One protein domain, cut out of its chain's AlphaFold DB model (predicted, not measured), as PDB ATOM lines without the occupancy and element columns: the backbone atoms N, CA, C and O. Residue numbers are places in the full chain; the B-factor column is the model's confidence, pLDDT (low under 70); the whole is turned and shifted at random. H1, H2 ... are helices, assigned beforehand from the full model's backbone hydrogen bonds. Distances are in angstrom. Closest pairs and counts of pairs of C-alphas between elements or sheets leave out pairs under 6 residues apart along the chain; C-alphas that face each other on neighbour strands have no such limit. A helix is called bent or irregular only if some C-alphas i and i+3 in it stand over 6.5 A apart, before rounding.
ATOM      1  N   PRO A 172     290.104 606.020 449.624       78.44
ATOM      2  CA  PRO A 172     291.108 605.905 450.668       78.44
ATOM      3  C   PRO A 172     291.491 604.431 450.837       78.44
ATOM      4  O   PRO A 172     290.630 603.578 451.051       78.44
ATOM      5  N   VAL A 173     292.787 604.143 450.730       84.50
ATOM      6  CA  VAL A 173     293.343 602.810 450.962       84.50
ATOM      7  C   VAL A 173     293.902 602.784 452.374       84.50
ATOM      8  O   VAL A 173     294.784 603.575 452.703       84.50
ATOM      9  N   GLU A 174     293.376 601.893 453.213       85.38
ATOM     10  CA  GLU A 174     293.937 601.675 454.543       85.38
ATOM     11  C   GLU A 174     295.238 600.865 454.416       85.38
ATOM     12  O   GLU A 174     295.243 599.822 453.753       85.38
ATOM     13  N   PRO A 175     296.347 601.317 455.025       89.56
ATOM     14  CA  PRO A 175     297.589 600.562 455.025       89.56
ATOM     15  C   PRO A 175     297.423 599.185 455.662       89.56
ATOM     16  O   PRO A 175     296.736 599.033 456.678       89.56
ATOM     17  N   ALA A 176     298.116 598.193 455.105       89.75
ATOM     18  CA  ALA A 176     298.213 596.882 455.729       89.75
ATOM     19  C   ALA A 176     298.891 596.991 457.114       89.75
ATOM     20  O   ALA A 176     299.806 597.804 457.282       89.75
ATOM     21  N   PRO A 177     298.488 596.172 458.104       90.81
ATOM     22  CA  PRO A 177     299.162 596.125 459.397       90.81
ATOM     23  C   PRO A 177     300.651 595.793 459.258       90.81
ATOM     24  O   PRO A 177     301.042 594.968 458.428       90.81
ATOM     25  N   LEU A 178     301.486 596.389 460.111       93.56
ATOM     26  CA  LEU A 178     302.902 596.035 460.164       93.56
ATOM     27  C   LEU A 178     303.105 594.623 460.748       93.56
ATOM     28  O   LEU A 178     302.490 594.289 461.763       93.56
ATOM     29  N   PRO A 179     304.033 593.818 460.193       94.56
ATOM     30  CA  PRO A 179     304.569 592.635 460.866       94.56
ATOM     31  C   PRO A 179     305.194 592.977 462.228       94.56
ATOM     32  O   PRO A 179     305.602 594.118 462.463       94.56
ATOM     33  N   ALA A 180     305.328 591.983 463.114       93.12
ATOM     34  CA  ALA A 180     305.842 592.178 464.476       93.12
ATOM     35  C   ALA A 180     307.235 592.840 464.510       93.12
ATOM     36  O   ALA A 180     307.436 593.815 465.229       93.12
ATOM     37  N   GLU A 181     308.163 592.379 463.669       91.69
ATOM     38  CA  GLU A 181     309.524 592.929 463.579       91.69
ATOM     39  C   GLU A 181     309.526 594.405 463.140       91.69
ATOM     40  O   GLU A 181     310.181 595.249 463.750       91.69
ATOM     41  N   LYS A 182     308.705 594.757 462.138       96.06
ATOM     42  CA  LYS A 182     308.542 596.153 461.700       96.06
ATOM     43  C   LYS A 182     307.840 597.011 462.748       96.06
ATOM     44  O   LYS A 182     308.133 598.197 462.841       96.06
ATOM     45  N   THR A 183     306.934 596.431 463.533       96.88
ATOM     46  CA  THR A 183     306.277 597.132 464.643       96.88
ATOM     47  C   THR A 183     307.291 597.502 465.727       96.88
ATOM     48  O   THR A 183     307.280 598.641 466.181       96.88
ATOM     49  N   ALA A 184     308.208 596.599 466.089       96.88
ATOM     50  CA  ALA A 184     309.266 596.897 467.057       96.88
ATOM     51  C   ALA A 184     310.175 598.044 466.576       96.88
ATOM     52  O   ALA A 184     310.358 599.026 467.293       96.88
ATOM     53  N   ALA A 185     310.644 597.983 465.324       97.38
ATOM     54  CA  ALA A 185     311.458 599.046 464.729       97.38
ATOM     55  C   ALA A 185     310.705 600.389 464.610       97.38
ATOM     56  O   ALA A 185     311.288 601.462 464.773       97.38
ATOM     57  N   PHE A 186     309.400 600.348 464.325       97.88
ATOM     58  CA  PHE A 186     308.548 601.537 464.301       97.88
ATOM     59  C   PHE A 186     308.455 602.191 465.684       97.88
ATOM     60  O   PHE A 186     308.578 603.408 465.794       97.88
ATOM     61  N   GLN A 187     308.263 601.391 466.734       97.88
ATOM     62  CA  GLN A 187     308.160 601.869 468.114       97.88
ATOM     63  C   GLN A 187     309.477 602.444 468.640       97.88
ATOM     64  O   GLN A 187     309.459 603.469 469.320       97.88
ATOM     65  N   GLU A 188     310.611 601.833 468.296       97.38
ATOM     66  CA  GLU A 188     311.939 602.369 468.607       97.38
ATOM     67  C   GLU A 188     312.113 603.769 468.003       97.38
ATOM     68  O   GLU A 188     312.301 604.741 468.733       97.38
ATOM     69  N   ARG A 189     311.900 603.909 466.688       97.00
ATOM     70  CA  ARG A 189     312.004 605.208 466.003       97.00
ATOM     71  C   ARG A 189     310.968 606.229 466.461       97.00
ATOM     72  O   ARG A 189     311.243 607.425 466.433       97.00
ATOM     73  N   TRP A 190     309.782 605.785 466.878       97.69
ATOM     74  CA  TRP A 190     308.789 606.665 467.493       97.69
ATOM     75  C   TRP A 190     309.352 607.321 468.758       97.69
ATOM     76  O   TRP A 190     309.214 608.530 468.931       97.69
ATOM     77  N   ASN A 191     309.998 606.548 469.635       96.94
ATOM     78  CA  ASN A 191     310.566 607.059 470.887       96.94
ATOM     79  C   ASN A 191     311.759 608.004 470.667       96.94
ATOM     80  O   ASN A 191     312.072 608.815 471.536       96.94
ATOM     81  N   GLU A 192     312.399 607.940 469.501       96.62
ATOM     82  CA  GLU A 192     313.494 608.832 469.108       96.62
ATOM     83  C   GLU A 192     313.020 610.169 468.515       96.62
ATOM     84  O   GLU A 192     313.842 611.054 468.248       96.62
ATOM     85  N   LEU A 193     311.711 610.355 468.296       96.50
ATOM     86  CA  LEU A 193     311.171 611.599 467.750       96.50
ATOM     87  C   LEU A 193     311.429 612.773 468.704       96.50
ATOM     88  O   LEU A 193     310.874 612.853 469.797       96.50
ATOM     89  N   LYS A 194     312.236 613.732 468.245       95.19
ATOM     90  CA  LYS A 194     312.534 614.983 468.972       95.19
ATOM     91  C   LYS A 194     311.692 616.175 468.522       95.19
ATOM     92  O   LYS A 194     311.665 617.193 469.200       95.19
ATOM     93  N   ASP A 195     311.038 616.056 467.370       94.81
ATOM     94  CA  ASP A 195     310.282 617.132 466.738       94.81
ATOM     95  C   ASP A 195     309.026 616.559 466.062       94.81
ATOM     96  O   ASP A 195     309.076 615.523 465.392       94.81
ATOM     97  N   ILE A 196     307.891 617.243 466.222       91.38
ATOM     98  CA  ILE A 196     306.598 616.857 465.638       91.38
ATOM     99  C   ILE A 196     306.634 616.773 464.105       91.38
ATOM    100  O   ILE A 196     305.888 615.993 463.509       91.38
ATOM    101  N   HIS A 197     307.506 617.541 463.452       90.88
ATOM    102  CA  HIS A 197     307.659 617.565 462.001       90.88
ATOM    103  C   HIS A 197     308.358 616.301 461.475       90.88
ATOM    104  O   HIS A 197     308.172 615.952 460.310       90.88
ATOM    105  N   HIS A 198     309.082 615.552 462.319       94.19
ATOM    106  CA  HIS A 198     309.686 614.267 461.941       94.19
ATOM    107  C   HIS A 198     308.657 613.140 461.799       94.19
ATOM    108  O   HIS A 198     308.927 612.128 461.152       94.19
ATOM    109  N   PHE A 199     307.456 613.309 462.362       96.31
ATOM    110  CA  PHE A 199     306.446 612.259 462.346       96.31
ATOM    111  C   PHE A 199     306.009 611.888 460.922       96.31
ATOM    112  O   PHE A 199     305.786 610.716 460.646       96.31
ATOM    113  N   GLY A 200     305.947 612.850 459.994       93.44
ATOM    114  CA  GLY A 200     305.617 612.572 458.589       93.44
ATOM    115  C   GLY A 200     306.600 611.599 457.930       93.44
ATOM    116  O   GLY A 200     306.178 610.600 457.354       93.44
ATOM    117  N   ALA A 201     307.902 611.828 458.107       94.12
ATOM    118  CA  ALA A 201     308.944 610.946 457.578       94.12
ATOM    119  C   ALA A 201     308.903 609.546 458.217       94.12
ATOM    120  O   ALA A 201     309.140 608.542 457.539       94.12
ATOM    121  N   LEU A 202     308.554 609.457 459.508       97.00
ATOM    122  CA  LEU A 202     308.330 608.171 460.172       97.00
ATOM    123  C   LEU A 202     307.184 607.399 459.501       97.00
ATOM    124  O   LEU A 202     307.344 606.222 459.189       97.00
ATOM    125  N   LEU A 203     306.053 608.058 459.236       96.50
ATOM    126  CA  LEU A 203     304.909 607.441 458.559       96.50
ATOM    127  C   LEU A 203     305.280 606.914 457.167       96.50
ATOM    128  O   LEU A 203     305.008 605.752 456.863       96.50
ATOM    129  N   GLU A 204     305.954 607.736 456.359       94.88
ATOM    130  CA  GLU A 204     306.406 607.369 455.011       94.88
ATOM    131  C   GLU A 204     307.328 606.147 455.033       94.88
ATOM    132  O   GLU A 204     307.131 605.207 454.265       94.88
ATOM    133  N   THR A 205     308.284 606.112 455.966       96.31
ATOM    134  CA  THR A 205     309.260 605.017 456.065       96.31
ATOM    135  C   THR A 205     308.608 603.660 456.336       96.31
ATOM    136  O   THR A 205     309.095 602.631 455.869       96.31
ATOM    137  N   PHE A 206     307.505 603.643 457.085       96.31
ATOM    138  CA  PHE A 206     306.782 602.415 457.422       96.31
ATOM    139  C   PHE A 206     305.543 602.184 456.549       96.31
ATOM    140  O   PHE A 206     304.847 601.191 456.749       96.31
ATOM    141  N   GLY A 207     305.276 603.056 455.570       94.81
ATOM    142  CA  GLY A 207     304.106 602.947 454.697       94.81
ATOM    143  C   GLY A 207     302.785 603.044 455.458       94.81
ATOM    144  O   GLY A 207     301.818 602.380 455.097       94.81
ATOM    145  N   LEU A 208     302.753 603.830 456.535       95.75
ATOM    146  CA  LEU A 208     301.583 603.997 457.390       95.75
ATOM    147  C   LEU A 208     300.915 605.347 457.147       95.75
ATOM    148  O   LEU A 208     301.563 606.350 456.871       95.75
ATOM    149  N   ASP A 209     299.603 605.390 457.341       94.38
ATOM    150  CA  ASP A 209     298.889 606.636 457.572       94.38
ATOM    151  C   ASP A 209     298.872 606.953 459.077       94.38
ATOM    152  O   ASP A 209     299.218 606.129 459.932       94.38
ATOM    153  N   ARG A 210     298.442 608.170 459.424       94.31
ATOM    154  CA  ARG A 210     298.419 608.634 460.817       94.31
ATOM    155  C   ARG A 210     297.509 607.788 461.720       94.31
ATOM    156  O   ARG A 210     297.849 607.576 462.880       94.31
ATOM    157  N   ARG A 211     296.369 607.300 461.221       92.62
ATOM    158  CA  ARG A 211     295.439 606.465 462.004       92.62
ATOM    159  C   ARG A 211     296.030 605.081 462.260       92.62
ATOM    160  O   ARG A 211     295.955 604.591 463.385       92.62
ATOM    161  N   ALA A 212     296.606 604.462 461.236       93.06
ATOM    162  CA  ALA A 212     297.254 603.166 461.322       93.06
ATOM    163  C   ALA A 212     298.456 603.212 462.268       93.06
ATOM    164  O   ALA A 212     298.574 602.356 463.140       93.06
ATOM    165  N   ALA A 213     299.266 604.266 462.183       95.69
ATOM    166  CA  ALA A 213     300.390 604.500 463.079       95.69
ATOM    167  C   ALA A 213     300.006 604.524 464.560       95.69
ATOM    168  O   ALA A 213     300.711 603.939 465.377       95.69
ATOM    169  N   TYR A 214     298.865 605.113 464.920       95.38
ATOM    170  CA  TYR A 214     298.426 605.138 466.317       95.38
ATOM    171  C   TYR A 214     298.121 603.756 466.892       95.38
ATOM    172  O   TYR A 214     298.241 603.582 468.102       95.38
ATOM    173  N   ARG A 215     297.764 602.778 466.050       93.25
ATOM    174  CA  ARG A 215     297.551 601.383 466.469       93.25
ATOM    175  C   ARG A 215     298.861 600.626 466.700       93.25
ATOM    176  O   ARG A 215     298.853 599.637 467.420       93.25
ATOM    177  N   HIS A 216     299.958 601.090 466.102       95.25
ATOM    178  CA  HIS A 216     301.297 600.506 466.244       95.25
ATOM    179  C   HIS A 216     302.195 601.281 467.220       95.25
ATOM    180  O   HIS A 216     303.322 600.857 467.470       95.25
ATOM    181  N   ALA A 217     301.721 602.406 467.764       96.12
ATOM    182  CA  ALA A 217     302.489 603.256 468.665       96.12
ATOM    183  C   ALA A 217     302.920 602.510 469.947       96.12
ATOM    184  O   ALA A 217     302.249 601.555 470.353       96.12
ATOM    185  N   PRO A 218     304.014 602.941 470.603       96.38
ATOM    186  CA  PRO A 218     304.425 602.382 471.886       96.38
ATOM    187  C   PRO A 218     303.306 602.448 472.936       96.38
ATOM    188  O   PRO A 218     302.487 603.374 472.947       96.38
ATOM    189  N   VAL A 219     303.286 601.460 473.836       94.00
ATOM    190  CA  VAL A 219     302.274 601.348 474.897       94.00
ATOM    191  C   VAL A 219     302.205 602.648 475.702       94.00
ATOM    192  O   VAL A 219     303.218 603.157 476.172       94.00
ATOM    193  N   GLY A 220     300.992 603.178 475.865       94.50
ATOM    194  CA  GLY A 220     300.732 604.383 476.657       94.50
ATOM    195  C   GLY A 220     300.918 605.713 475.919       94.50
ATOM    196  O   GLY A 220     300.552 606.742 476.479       94.50
ATOM    197  N   LEU A 221     301.417 605.724 474.675       95.31
ATOM    198  CA  LEU A 221     301.622 606.971 473.917       95.31
ATOM    199  C   LEU A 221     300.413 607.404 473.084       95.31
ATOM    200  O   LEU A 221     300.320 608.562 472.678       95.31
ATOM    201  N   THR A 222     299.472 606.499 472.832       95.69
ATOM    202  CA  THR A 222     298.210 606.809 472.158       95.69
ATOM    203  C   THR A 222     297.044 606.218 472.937       95.69
ATOM    204  O   THR A 222     297.139 605.163 473.564       95.69
ATOM    205  N   ARG A 223     295.907 606.917 472.907       93.69
ATOM    206  CA  ARG A 223     294.654 606.456 473.503       93.69
ATOM    207  C   ARG A 223     293.501 606.850 472.597       93.69
ATOM    208  O   ARG A 223     293.363 608.015 472.234       93.69
ATOM    209  N   ARG A 224     292.655 605.881 472.243       93.00
ATOM    210  CA  ARG A 224     291.386 606.167 471.571       93.00
ATOM    211  C   ARG A 224     290.408 606.735 472.596       93.00
ATOM    212  O   ARG A 224     290.228 606.146 473.659       93.00
ATOM    213  N   LEU A 225     289.794 607.862 472.262       92.75
ATOM    214  CA  LEU A 225     288.720 608.467 473.044       92.75
ATOM    215  C   LEU A 225     287.371 608.182 472.380       92.75
ATOM    216  O   LEU A 225     287.308 607.919 471.173       92.75
ATOM    217  N   GLU A 226     286.310 608.213 473.179       93.19
ATOM    218  CA  GLU A 226     284.944 608.190 472.666       93.19
ATOM    219  C   GLU A 226     284.611 609.529 472.004       93.19
ATOM    220  O   GLU A 226     285.157 610.577 472.347       93.19
ATOM    221  N   GLN A 227     283.733 609.493 471.005       86.50
ATOM    222  CA  GLN A 227     283.321 610.704 470.311       86.50
ATOM    223  C   GLN A 227     282.365 611.501 471.208       86.50
ATOM    224  O   GLN A 227     281.298 611.002 471.548       86.50
ATOM    225  N   GLY A 228     282.735 612.738 471.557       79.69
ATOM    226  CA  GLY A 228     281.927 613.623 472.410       79.69
ATOM    227  C   GLY A 228     282.311 613.642 473.895       79.69
ATOM    228  O   GLY A 228     281.599 614.275 474.670       79.69
ATOM    229  N   ALA A 229     283.404 612.968 474.271       49.00
ATOM    230  CA  ALA A 229     284.056 613.118 475.575       49.00
ATOM    231  C   ALA A 229     284.911 614.393 475.661       49.00
ATOM    232  O   ALA A 229     285.411 614.842 474.600       49.00
TER     233      ALA A 229
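Overview. This is residues 172 to 229 of the 229 residues of the protein "Hemin-degrading HemS.ChuX domain protein" of Neisseria musculi (UniProt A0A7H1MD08). Two helices of nearly equal length, H1 and H2, stand side by side as a helical hairpin, and a short third helix, H3, is set crosswise to both of them, the three centres making a triangle. A tail with no named element, residues 217 to 229, follows H3 and leads away from the helices, to the far end of the longest axis. The printed part has 58 residues with three named helices, in the order H1, H2, H3 along the chain, and no named strand; the class is all helix, with 30 of the 58 residues in helices. The whole is compact, with a radius of gyration of the C-alphas of 11.8 A, and the C-alphas span 33 by 28 by 21 A.

Arrangement. The longest helix is H1, residues 180 to 191. It touches H2, residues 196 to 206, and the closest C-alphas, those of Phe 186 and Phe 206, are 7.2 A apart. These two run opposite ways at a shallow tilt of 14 degrees and form a helical hairpin. H1 only just touches H3, residues 210 to 216, with 3 pairs of C-alphas within 8 A, and does so with its residues 183 to 187 alone. The closest C-alphas there are those of Thr 183 and His 216, 6.2 A apart. H1 and H3 run opposite ways at a steep tilt of 68 degrees, only just short of about perpendicular. H2 and H3 are close but not clearly touching, with the closest C-alphas, those of Leu 203 and Arg 210, 7.0 A apart. Their lines are only just about perpendicular, at 72 degrees. In H1 every O i to N i+4 pair is within hydrogen-bond range; in H2 5 of 7 are, and in H3 1 of 3, beside 3 of 4 O i to N i+3 pairs.

Along the chain. H1 is 16.9 A long from its first C-alpha, Ala 180 at (305.842, 592.178, 464.476), to its last, Asn 191 at (310.566, 607.059, 470.887). H2, from Ile 196 to Phe 206, measures 16.6 A. It is neither bent nor irregular, but only just: C-alphas 197 and 200 are 6.4 A apart. H3, from Arg 210 to His 216, measures 10.2 A and ends with C-alpha 216 at (301.297, 600.506, 466.244).

Size, cuts and confidence. The two C-alphas farthest apart, those of Glu 181 and Gly 228, are 35.6 A from each other. The printed part has no cut and ends at residue 229, the chain's last. The links from H1 to H2 and from H2 to H3 are both tight, with 4 and 3 residues. The C-alphas of residues 217 to 229 lie 5 to 24 A from the mean of all C-alphas. Mean pLDDT of the printed part is 93.0, and residue 229 is the one printed residue under 70.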